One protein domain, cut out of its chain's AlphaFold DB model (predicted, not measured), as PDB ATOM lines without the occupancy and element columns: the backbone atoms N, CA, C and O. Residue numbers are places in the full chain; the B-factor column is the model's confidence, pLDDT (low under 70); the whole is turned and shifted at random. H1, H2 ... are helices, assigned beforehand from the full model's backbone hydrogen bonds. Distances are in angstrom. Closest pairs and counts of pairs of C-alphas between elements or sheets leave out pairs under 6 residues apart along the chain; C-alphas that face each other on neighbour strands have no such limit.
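AT A GLANCE: This is residues 270 to 335 of the 335 residues of an uncharacterized protein of Paramuricea clavata (UniProt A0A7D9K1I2). A long helix, H2, and a second one, H4, lie side by side and run the same way, with short helix H3 folding back from the last residues of H2 and one-turn H1 near its first. A stretch with no named element, residues 270 to 281, leads into H1, and residues 278 to 283 stick out. The 66 printed residues, with four named helices in the order H1, H2, H3, H4 and no named strand, are all helix in class. The whole is compact, with a radius of gyration of the C-alphas of 12.0 A, yet flat, spanning 36 by 32 by 16 A.

HOW THE PARTS SIT: H1, residues 282 to 285, is close to but not clearly touching H2, residues 287 to 301; their closest C-alphas, of Arg 283 and Ser 289, are 6.8 A apart. H2 and H3, residues 303 to 309, touch only at the corner by their link, H2 with residues 298 to 300 alone; the closest C-alphas, of Ser 299 and Ala 306, are 4.1 A apart. These two run opposite ways at a steep tilt of 36 degrees, only just past shallow. H2 and H4, residues 321 to 330, touch, the same way at a shallow tilt of 19 degrees; their closest C-alphas, of Lys 288 and Pro 321, are 5.1 A apart. H3 and H4 are close but not clearly touching, with the closest C-alphas, of Val 309 and Leu 328, 6.5 A apart. H1 is apart from H3 and H4. In H2, H3 and H4 every O i to N i+4 pair is within hydrogen-bond range; H1 is too short for such a pair.

IN THESE COORDINATES: H1 begins at C-alpha 282 (55.969, 12.518, -0.643) and measures 5.0 A from first to last C-alpha. H2 measures 21.0 A, H3 9.9 A and H4 12.6 A, ending at C-alpha 330 (43.131, 8.009, 19.372).

THE WHOLE: The C-alphas farthest apart, of Asp 280 and Gln 335, the chain's last residue, are 36.5 A apart. The printed part has no cut; the link from H3 to H4, 11 residues, is long. The model's pLDDT is under 70 at residues 282 to 285, 314 to 318 and 335.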
ATOM      1  N   LYS A 270      51.377 -10.552  15.799       75.38
ATOM      2  CA  LYS A 270      51.475  -9.586  16.913       75.38
ATOM      3  C   LYS A 270      51.529  -8.128  16.453       75.38
ATOM      4  O   LYS A 270      51.543  -7.222  17.284       75.38
ATOM      5  N   LEU A 271      51.583  -7.890  15.145       84.56
ATOM      6  CA  LEU A 271      51.687  -6.558  14.560       84.56
ATOM      7  C   LEU A 271      50.354  -6.135  13.934       84.56
ATOM      8  O   LEU A 271      49.987  -6.625  12.871       84.56
ATOM      9  N   ALA A 272      49.658  -5.192  14.574       83.56
ATOM     10  CA  ALA A 272      48.347  -4.712  14.116       83.56
ATOM     11  C   ALA A 272      48.420  -3.631  13.014       83.56
ATOM     12  O   ALA A 272      47.440  -3.379  12.314       83.56
ATOM     13  N   GLY A 273      49.570  -2.970  12.854       84.81
ATOM     14  CA  GLY A 273      49.781  -1.959  11.821       84.81
ATOM     15  C   GLY A 273      51.204  -1.407  11.822       84.81
ATOM     16  O   GLY A 273      51.891  -1.427  12.842       84.81
ATOM     17  N   TYR A 274      51.656  -0.919  10.668       87.56
ATOM     18  CA  TYR A 274      52.988  -0.340  10.475       87.56
ATOM     19  C   TYR A 274      52.956   0.744   9.396       87.56
ATOM     20  O   TYR A 274      52.048   0.788   8.579       87.56
ATOM     21  N   HIS A 275      53.957   1.626   9.350       84.88
ATOM     22  CA  HIS A 275      54.084   2.595   8.259       84.88
ATOM     23  C   HIS A 275      55.546   2.861   7.919       84.88
ATOM     24  O   HIS A 275      56.348   3.187   8.794       84.88
ATOM     25  N   TYR A 276      55.887   2.772   6.635       82.00
ATOM     26  CA  TYR A 276      57.210   3.145   6.144       82.00
ATOM     27  C   TYR A 276      57.202   4.582   5.641       82.00
ATOM     28  O   TYR A 276      56.562   4.883   4.639       82.00
ATOM     29  N   CYS A 277      57.976   5.445   6.295       80.00
ATOM     30  CA  CYS A 277      58.240   6.799   5.824       80.00
ATOM     31  C   CYS A 277      59.536   6.815   5.000       80.00
ATOM     32  O   CYS A 277      60.615   6.513   5.517       80.00
ATOM     33  N   GLN A 278      59.440   7.139   3.711       75.69
ATOM     34  CA  GLN A 278      60.587   7.327   2.827       75.69
ATOM     35  C   GLN A 278      60.730   8.809   2.505       75.69
ATOM     36  O   GLN A 278      59.863   9.393   1.861       75.69
ATOM     37  N   LYS A 279      61.864   9.395   2.901       72.31
ATOM     38  CA  LYS A 279      62.157  10.827   2.731       72.31
ATOM     39  C   LYS A 279      61.896  11.335   1.306       72.31
ATOM     40  O   LYS A 279      61.354  12.422   1.146       72.31
ATOM     41  N   ASP A 280      62.226  10.526   0.300       73.81
ATOM     42  CA  ASP A 280      62.133  10.902  -1.117       73.81
ATOM     43  C   ASP A 280      60.782  10.535  -1.765       73.81
ATOM     44  O   ASP A 280      60.603  10.699  -2.971       73.81
ATOM     45  N   ASN A 281      59.816  10.034  -0.986       70.69
ATOM     46  CA  ASN A 281      58.478   9.695  -1.463       70.69
ATOM     47  C   ASN A 281      57.413  10.507  -0.704       70.69
ATOM     48  O   ASN A 281      56.962  10.088   0.370       70.69
ATOM     49  N   PRO A 282      56.938  11.628  -1.282       67.38
ATOM     50  CA  PRO A 282      55.969  12.518  -0.643       67.38
ATOM     51  C   PRO A 282      54.678  11.822  -0.199       67.38
ATOM     52  O   PRO A 282      54.077  12.226   0.787       67.38
ATOM     53  N   ARG A 283      54.271  10.735  -0.873       63.88
ATOM     54  CA  ARG A 283      53.072   9.962  -0.500       63.88
ATOM     55  C   ARG A 283      53.243   9.201   0.813       63.88
ATOM     56  O   ARG A 283      52.269   8.964   1.511       63.88
ATOM     57  N   THR A 284      54.474   8.817   1.151       67.44
ATOM     58  CA  THR A 284      54.784   8.133   2.417       67.44
ATOM     59  C   THR A 284      55.038   9.099   3.573       67.44
ATOM     60  O   THR A 284      55.015   8.686   4.729       67.44
ATOM     61  N   CYS A 285      55.249  10.379   3.264       69.81
ATOM     62  CA  CYS A 285      55.407  11.456   4.242       69.81
ATOM     63  C   CYS A 285      54.107  12.246   4.468       69.81
ATOM     64  O   CYS A 285      54.070  13.118   5.332       69.81
ATOM     65  N   ASP A 286      53.052  11.964   3.698       75.94
ATOM     66  CA  ASP A 286      51.749  12.603   3.849       75.94
ATOM     67  C   ASP A 286      51.007  12.047   5.073       75.94
ATOM     68  O   ASP A 286      50.712  10.851   5.164       75.94
ATOM     69  N   LEU A 287      50.676  12.938   6.008       76.56
ATOM     70  CA  LEU A 287      50.041  12.583   7.275       76.56
ATOM     71  C   LEU A 287      48.653  11.968   7.062       76.56
ATOM     72  O   LEU A 287      48.280  11.018   7.747       76.56
ATOM     73  N   LYS A 288      47.902  12.450   6.067       77.88
ATOM     74  CA  LYS A 288      46.587  11.896   5.724       77.88
ATOM     75  C   LYS A 288      46.713  10.462   5.212       77.88
ATOM     76  O   LYS A 288      45.936   9.595   5.612       77.88
ATOM     77  N   SER A 289      47.699  10.197   4.361       76.19
ATOM     78  CA  SER A 289      47.999   8.854   3.865       76.19
ATOM     79  C   SER A 289      48.433   7.913   4.993       76.19
ATOM     80  O   SER A 289      47.933   6.794   5.057       76.19
ATOM     81  N   LEU A 290      49.275   8.378   5.927       81.56
ATOM     82  CA  LEU A 290      49.655   7.631   7.135       81.56
ATOM     83  C   LEU A 290      48.425   7.236   7.968       81.56
ATOM     84  O   LEU A 290      48.237   6.055   8.252       81.56
ATOM     85  N   VAL A 291      47.576   8.203   8.333       83.06
ATOM     86  CA  VAL A 291      46.400   7.966   9.190       83.06
ATOM     87  C   VAL A 291      45.447   6.953   8.559       83.06
ATOM     88  O   VAL A 291      45.043   5.988   9.206       83.06
ATOM     89  N   ASN A 292      45.110   7.140   7.281       79.94
ATOM     90  CA  ASN A 292      44.193   6.238   6.582       79.94
ATOM     91  C   ASN A 292      44.787   4.833   6.414       79.94
ATOM     92  O   ASN A 292      44.072   3.841   6.560       79.94
ATOM     93  N   SER A 293      46.092   4.743   6.137       79.44
ATOM     94  CA  SER A 293      46.805   3.470   6.029       79.44
ATOM     95  C   SER A 293      46.754   2.699   7.351       79.44
ATOM     96  O   SER A 293      46.311   1.550   7.382       79.44
ATOM     97  N   LEU A 294      47.108   3.353   8.463       84.75
ATOM     98  CA  LEU A 294      47.071   2.742   9.793       84.75
ATOM     99  C   LEU A 294      45.658   2.332  10.197       84.75
ATOM    100  O   LEU A 294      45.469   1.197  10.618       84.75
ATOM    101  N   SER A 295      44.660   3.197  10.008       83.81
ATOM    102  CA  SER A 295      43.268   2.861  10.328       83.81
ATOM    103  C   SER A 295      42.770   1.650   9.533       83.81
ATOM    104  O   SER A 295      42.091   0.773  10.072       83.81
ATOM    105  N   THR A 296      43.181   1.531   8.270       81.56
ATOM    106  CA  THR A 296      42.851   0.367   7.442       81.56
ATOM    107  C   THR A 296      43.518  -0.908   7.969       81.56
ATOM    108  O   THR A 296      42.860  -1.939   8.081       81.56
ATOM    109  N   MET A 297      44.812  -0.859   8.308       82.19
ATOM    110  CA  MET A 297      45.538  -2.017   8.853       82.19
ATOM    111  C   MET A 297      44.997  -2.458  10.214       82.19
ATOM    112  O   MET A 297      44.796  -3.653  10.435       82.19
ATOM    113  N   LEU A 298      44.690  -1.501  11.090       84.75
ATOM    114  CA  LEU A 298      44.089  -1.771  12.392       84.75
ATOM    115  C   LEU A 298      42.697  -2.387  12.240       84.75
ATOM    116  O   LEU A 298      42.418  -3.383  12.892       84.75
ATOM    117  N   SER A 299      41.863  -1.885  11.324       84.12
ATOM    118  CA  SER A 299      40.539  -2.470  11.047       84.12
ATOM    119  C   SER A 299      40.628  -3.916  10.557       84.12
ATOM    120  O   SER A 299      39.785  -4.742  10.887       84.12
ATOM    121  N   LYS A 300      41.669  -4.256   9.792       82.44
ATOM    122  CA  LYS A 300      41.897  -5.641   9.356       82.44
ATOM    123  C   LYS A 300      42.360  -6.545  10.492       82.44
ATOM    124  O   LYS A 300      41.972  -7.707  10.538       82.44
ATOM    125  N   SER A 301      43.202  -6.016  11.373       79.88
ATOM    126  CA  SER A 301      43.830  -6.792  12.444       79.88
ATOM    127  C   SER A 301      42.946  -6.909  13.690       79.88
ATOM    128  O   SER A 301      43.095  -7.853  14.458       79.88
ATOM    129  N   LEU A 302      42.027  -5.960  13.898       84.38
ATOM    130  CA  LEU A 302      41.211  -5.809  15.103       84.38
ATOM    131  C   LEU A 302      39.742  -5.568  14.716       84.38
ATOM    132  O   LEU A 302      39.339  -4.452  14.385       84.38
ATOM    133  N   SER A 303      38.927  -6.621  14.783       84.06
ATOM    134  CA  SER A 303      37.508  -6.570  14.383       84.06
ATOM    135  C   SER A 303      36.669  -5.585  15.212       84.06
ATOM    136  O   SER A 303      35.806  -4.898  14.668       84.06
ATOM    137  N   GLU A 304      36.950  -5.459  16.511       84.38
ATOM    138  CA  GLU A 304      36.281  -4.507  17.411       84.38
ATOM    139  C   GLU A 304      36.580  -3.056  17.017       84.38
ATOM    140  O   GLU A 304      35.672  -2.232  16.915       84.38
ATOM    141  N   TYR A 305      37.844  -2.765  16.703       85.50
ATOM    142  CA  TYR A 305      38.261  -1.462  16.193       85.50
ATOM    143  C   TYR A 305      37.591  -1.152  14.845       85.50
ATOM    144  O   TYR A 305      37.109  -0.037  14.650       85.50
ATOM    145  N   ALA A 306      37.483  -2.132  13.938       81.19
ATOM    146  CA  ALA A 306      36.789  -1.952  12.660       81.19
ATOM    147  C   ALA A 306      35.328  -1.520  12.859       81.19
ATOM    148  O   ALA A 306      34.881  -0.540  12.265       81.19
ATOM    149  N   ALA A 307      34.610  -2.191  13.765       83.62
ATOM    150  CA  ALA A 307      33.221  -1.870  14.085       83.62
ATOM    151  C   ALA A 307      33.053  -0.483  14.735       83.62
ATOM    152  O   ALA A 307      31.993   0.136  14.610       83.62
ATOM    153  N   LEU A 308      34.072   0.012  15.448       83.06
ATOM    154  CA  LEU A 308      34.094   1.383  15.960       83.06
ATOM    155  C   LEU A 308      34.300   2.383  14.823       83.06
ATOM    156  O   LEU A 308      33.527   3.332  14.716       83.06
ATOM    157  N   VAL A 309      35.286   2.148  13.952       80.62
ATOM    158  CA  VAL A 309      35.612   3.036  12.827       80.62
ATOM    159  C   VAL A 309      34.468   3.142  11.819       80.62
ATOM    160  O   VAL A 309      34.196   4.238  11.336       80.62
ATOM    161  N   GLU A 310      33.742   2.056  11.545       80.56
ATOM    162  CA  GLU A 310      32.572   2.064  10.650       80.56
ATOM    163  C   GLU A 310      31.465   3.028  11.099       80.56
ATOM    164  O   GLU A 310      30.716   3.550  10.271       80.56
ATOM    165  N   LYS A 311      31.363   3.301  12.404       80.44
ATOM    166  CA  LYS A 311      30.373   4.233  12.963       80.44
ATOM    167  C   LYS A 311      30.820   5.692  12.867       80.44
ATOM    168  O   LYS A 311      30.022   6.588  13.150       80.44
ATOM    169  N   LEU A 312      32.077   5.952  12.506       78.56
ATOM    170  CA  LEU A 312      32.649   7.293  12.480       78.56
ATOM    171  C   LEU A 312      32.396   7.975  11.135       78.56
ATOM    172  O   LEU A 312      32.670   7.440  10.064       78.56
ATOM    173  N   GLN A 313      31.924   9.219  11.195       72.56
ATOM    174  CA  GLN A 313      31.772  10.063  10.014       72.56
ATOM    175  C   GLN A 313      33.085  10.797   9.724       72.56
ATOM    176  O   GLN A 313      33.425  11.785  10.374       72.56
ATOM    177  N   THR A 314      33.832  10.306   8.735       67.06
ATOM    178  CA  THR A 314      35.171  10.820   8.394       67.06
ATOM    179  C   THR A 314      35.164  11.966   7.388       67.06
ATOM    180  O   THR A 314      36.146  12.699   7.283       67.06
ATOM    181  N   ASP A 315      34.081  12.125   6.625       67.62
ATOM    182  CA  ASP A 315      34.063  12.987   5.435       67.62
ATOM    183  C   ASP A 315      34.267  14.473   5.770       67.62
ATOM    184  O   ASP A 315      34.893  15.203   5.002       67.62
ATOM    185  N   GLN A 316      33.834  14.898   6.958       63.31
ATOM    186  CA  GLN A 316      33.973  16.272   7.450       63.31
ATOM    187  C   GLN A 316      35.403  16.648   7.885       63.31
ATOM    188  O   GLN A 316      35.728  17.828   7.967       63.31
ATOM    189  N   PHE A 317      36.276  15.666   8.130       65.00
ATOM    190  CA  PHE A 317      37.665  15.891   8.564       65.00
ATOM    191  C   PHE A 317      38.681  15.572   7.468       65.00
ATOM    192  O   PHE A 317      39.881  15.475   7.727       65.00
ATOM    193  N   ARG A 318      38.211  15.421   6.223       62.97
ATOM    194  CA  ARG A 318      39.022  14.974   5.089       62.97
ATOM    195  C   ARG A 318      40.275  15.826   4.880       62.97
ATOM    196  O   ARG A 318      41.297  15.273   4.480       62.97
ATOM    197  N   ASP A 319      40.222  17.119   5.171       72.75
ATOM    198  CA  ASP A 319      41.335  18.050   4.946       72.75
ATOM    199  C   ASP A 319      42.042  18.486   6.242       72.75
ATOM    200  O   ASP A 319      42.938  19.326   6.207       72.75
ATOM    201  N   ASN A 320      41.697  17.871   7.383       79.88
ATOM    202  CA  ASN A 320      42.368  18.085   8.664       79.88
ATOM    203  C   ASN A 320      42.995  16.770   9.168       79.88
ATOM    204  O   ASN A 320      42.328  15.981   9.842       79.88
ATOM    205  N   PRO A 321      44.279  16.518   8.865       75.94
ATOM    206  CA  PRO A 321      44.916  15.243   9.178       75.94
ATOM    207  C   PRO A 321      45.107  15.003  10.683       75.94
ATOM    208  O   PRO A 321      45.101  13.849  11.103       75.94
ATOM    209  N   ASN A 322      45.213  16.057  11.502       82.06
ATOM    210  CA  ASN A 322      45.299  15.922  12.961       82.06
ATOM    211  C   ASN A 322      43.953  15.485  13.551       82.06
ATOM    212  O   ASN A 322      43.895  14.512  14.294       82.06
ATOM    213  N   ALA A 323      42.858  16.134  13.141       81.88
ATOM    214  CA  ALA A 323      41.516  15.723  13.553       81.88
ATOM    215  C   ALA A 323      41.190  14.299  13.075       81.88
ATOM    216  O   ALA A 323      40.549  13.527  13.784       81.88
ATOM    217  N   LEU A 324      41.669  13.933  11.882       79.62
ATOM    218  CA  LEU A 324      41.530  12.580  11.363       79.62
ATOM    219  C   LEU A 324      42.322  11.561  12.200       79.62
ATOM    220  O   LEU A 324      41.821  10.464  12.427       79.62
ATOM    221  N   PHE A 325      43.522  11.911  12.679       85.69
ATOM    222  CA  PHE A 325      44.302  11.067  13.590       85.69
ATOM    223  C   PHE A 325      43.569  10.853  14.919       85.69
ATOM    224  O   PHE A 325      43.431   9.714  15.359       85.69
ATOM    225  N   ASP A 326      43.030  11.911  15.525       84.88
ATOM    226  CA  ASP A 326      42.300  11.789  16.791       84.88
ATOM    227  C   ASP A 326      41.017  10.970  16.646       84.88
ATOM    228  O   ASP A 326      40.702  10.140  17.502       84.88
ATOM    229  N   LEU A 327      40.297  11.151  15.539       83.56
ATOM    230  CA  LEU A 327      39.059  10.429  15.274       83.56
ATOM    231  C   LEU A 327      39.314   8.955  14.949       83.56
ATOM    232  O   LEU A 327      38.618   8.094  15.474       83.56
ATOM    233  N   LEU A 328      40.282   8.661  14.075       83.12
ATOM    234  CA  LEU A 328      40.510   7.303  13.588       83.12
ATOM    235  C   LEU A 328      41.443   6.494  14.484       83.12
ATOM    236  O   LEU A 328      41.275   5.287  14.567       83.12
ATOM    237  N   ILE A 329      42.422   7.101  15.147       85.94
ATOM    238  CA  ILE A 329      43.432   6.366  15.919       85.94
ATOM    239  C   ILE A 329      43.188   6.525  17.417       85.94
ATOM    240  O   ILE A 329      42.991   5.528  18.108       85.94
ATOM    241  N   THR A 330      43.173   7.758  17.923       84.94
ATOM    242  CA  THR A 330      43.131   8.009  19.372       84.94
ATOM    243  C   THR A 330      41.801   7.571  19.989       84.94
ATOM    244  O   THR A 330      41.796   6.813  20.955       84.94
ATOM    245  N   THR A 331      40.677   8.014  19.420       82.56
ATOM    246  CA  THR A 331      39.333   7.780  19.978       82.56
ATOM    247  C   THR A 331      38.979   6.290  20.081       82.56
ATOM    248  O   THR A 331      38.568   5.865  21.160       82.56
ATOM    249  N   PRO A 332      39.150   5.462  19.028       82.19
ATOM    250  CA  PRO A 332      38.741   4.061  19.087       82.19
ATOM    251  C   PRO A 332      39.652   3.196  19.962       82.19
ATOM    252  O   PRO A 332      39.201   2.183  20.473       82.19
ATOM    253  N   LEU A 333      40.923   3.577  20.138       80.88
ATOM    254  CA  LEU A 333      41.891   2.832  20.959       80.88
ATOM    255  C   LEU A 333      41.850   3.206  22.452       80.88
ATOM    256  O   LEU A 333      42.602   2.637  23.243       80.88
ATOM    257  N   GLN A 334      41.025   4.183  22.837       77.50
ATOM    258  CA  GLN A 334      40.819   4.598  24.230       77.50
ATOM    259  C   GLN A 334      39.557   4.004  24.876       77.50
ATOM    260  O   GLN A 334      39.386   4.166  26.084       77.50
ATOM    261  N   GLN A 335      38.675   3.384  24.085       59.25
ATOM    262  CA  GLN A 335      37.435   2.746  24.551       59.25
ATOM    263  C   GLN A 335      37.678   1.302  24.979       59.25
ATOM    264  O   GLN A 335      36.999   0.876  25.939       59.25
TER     265      GLN A 335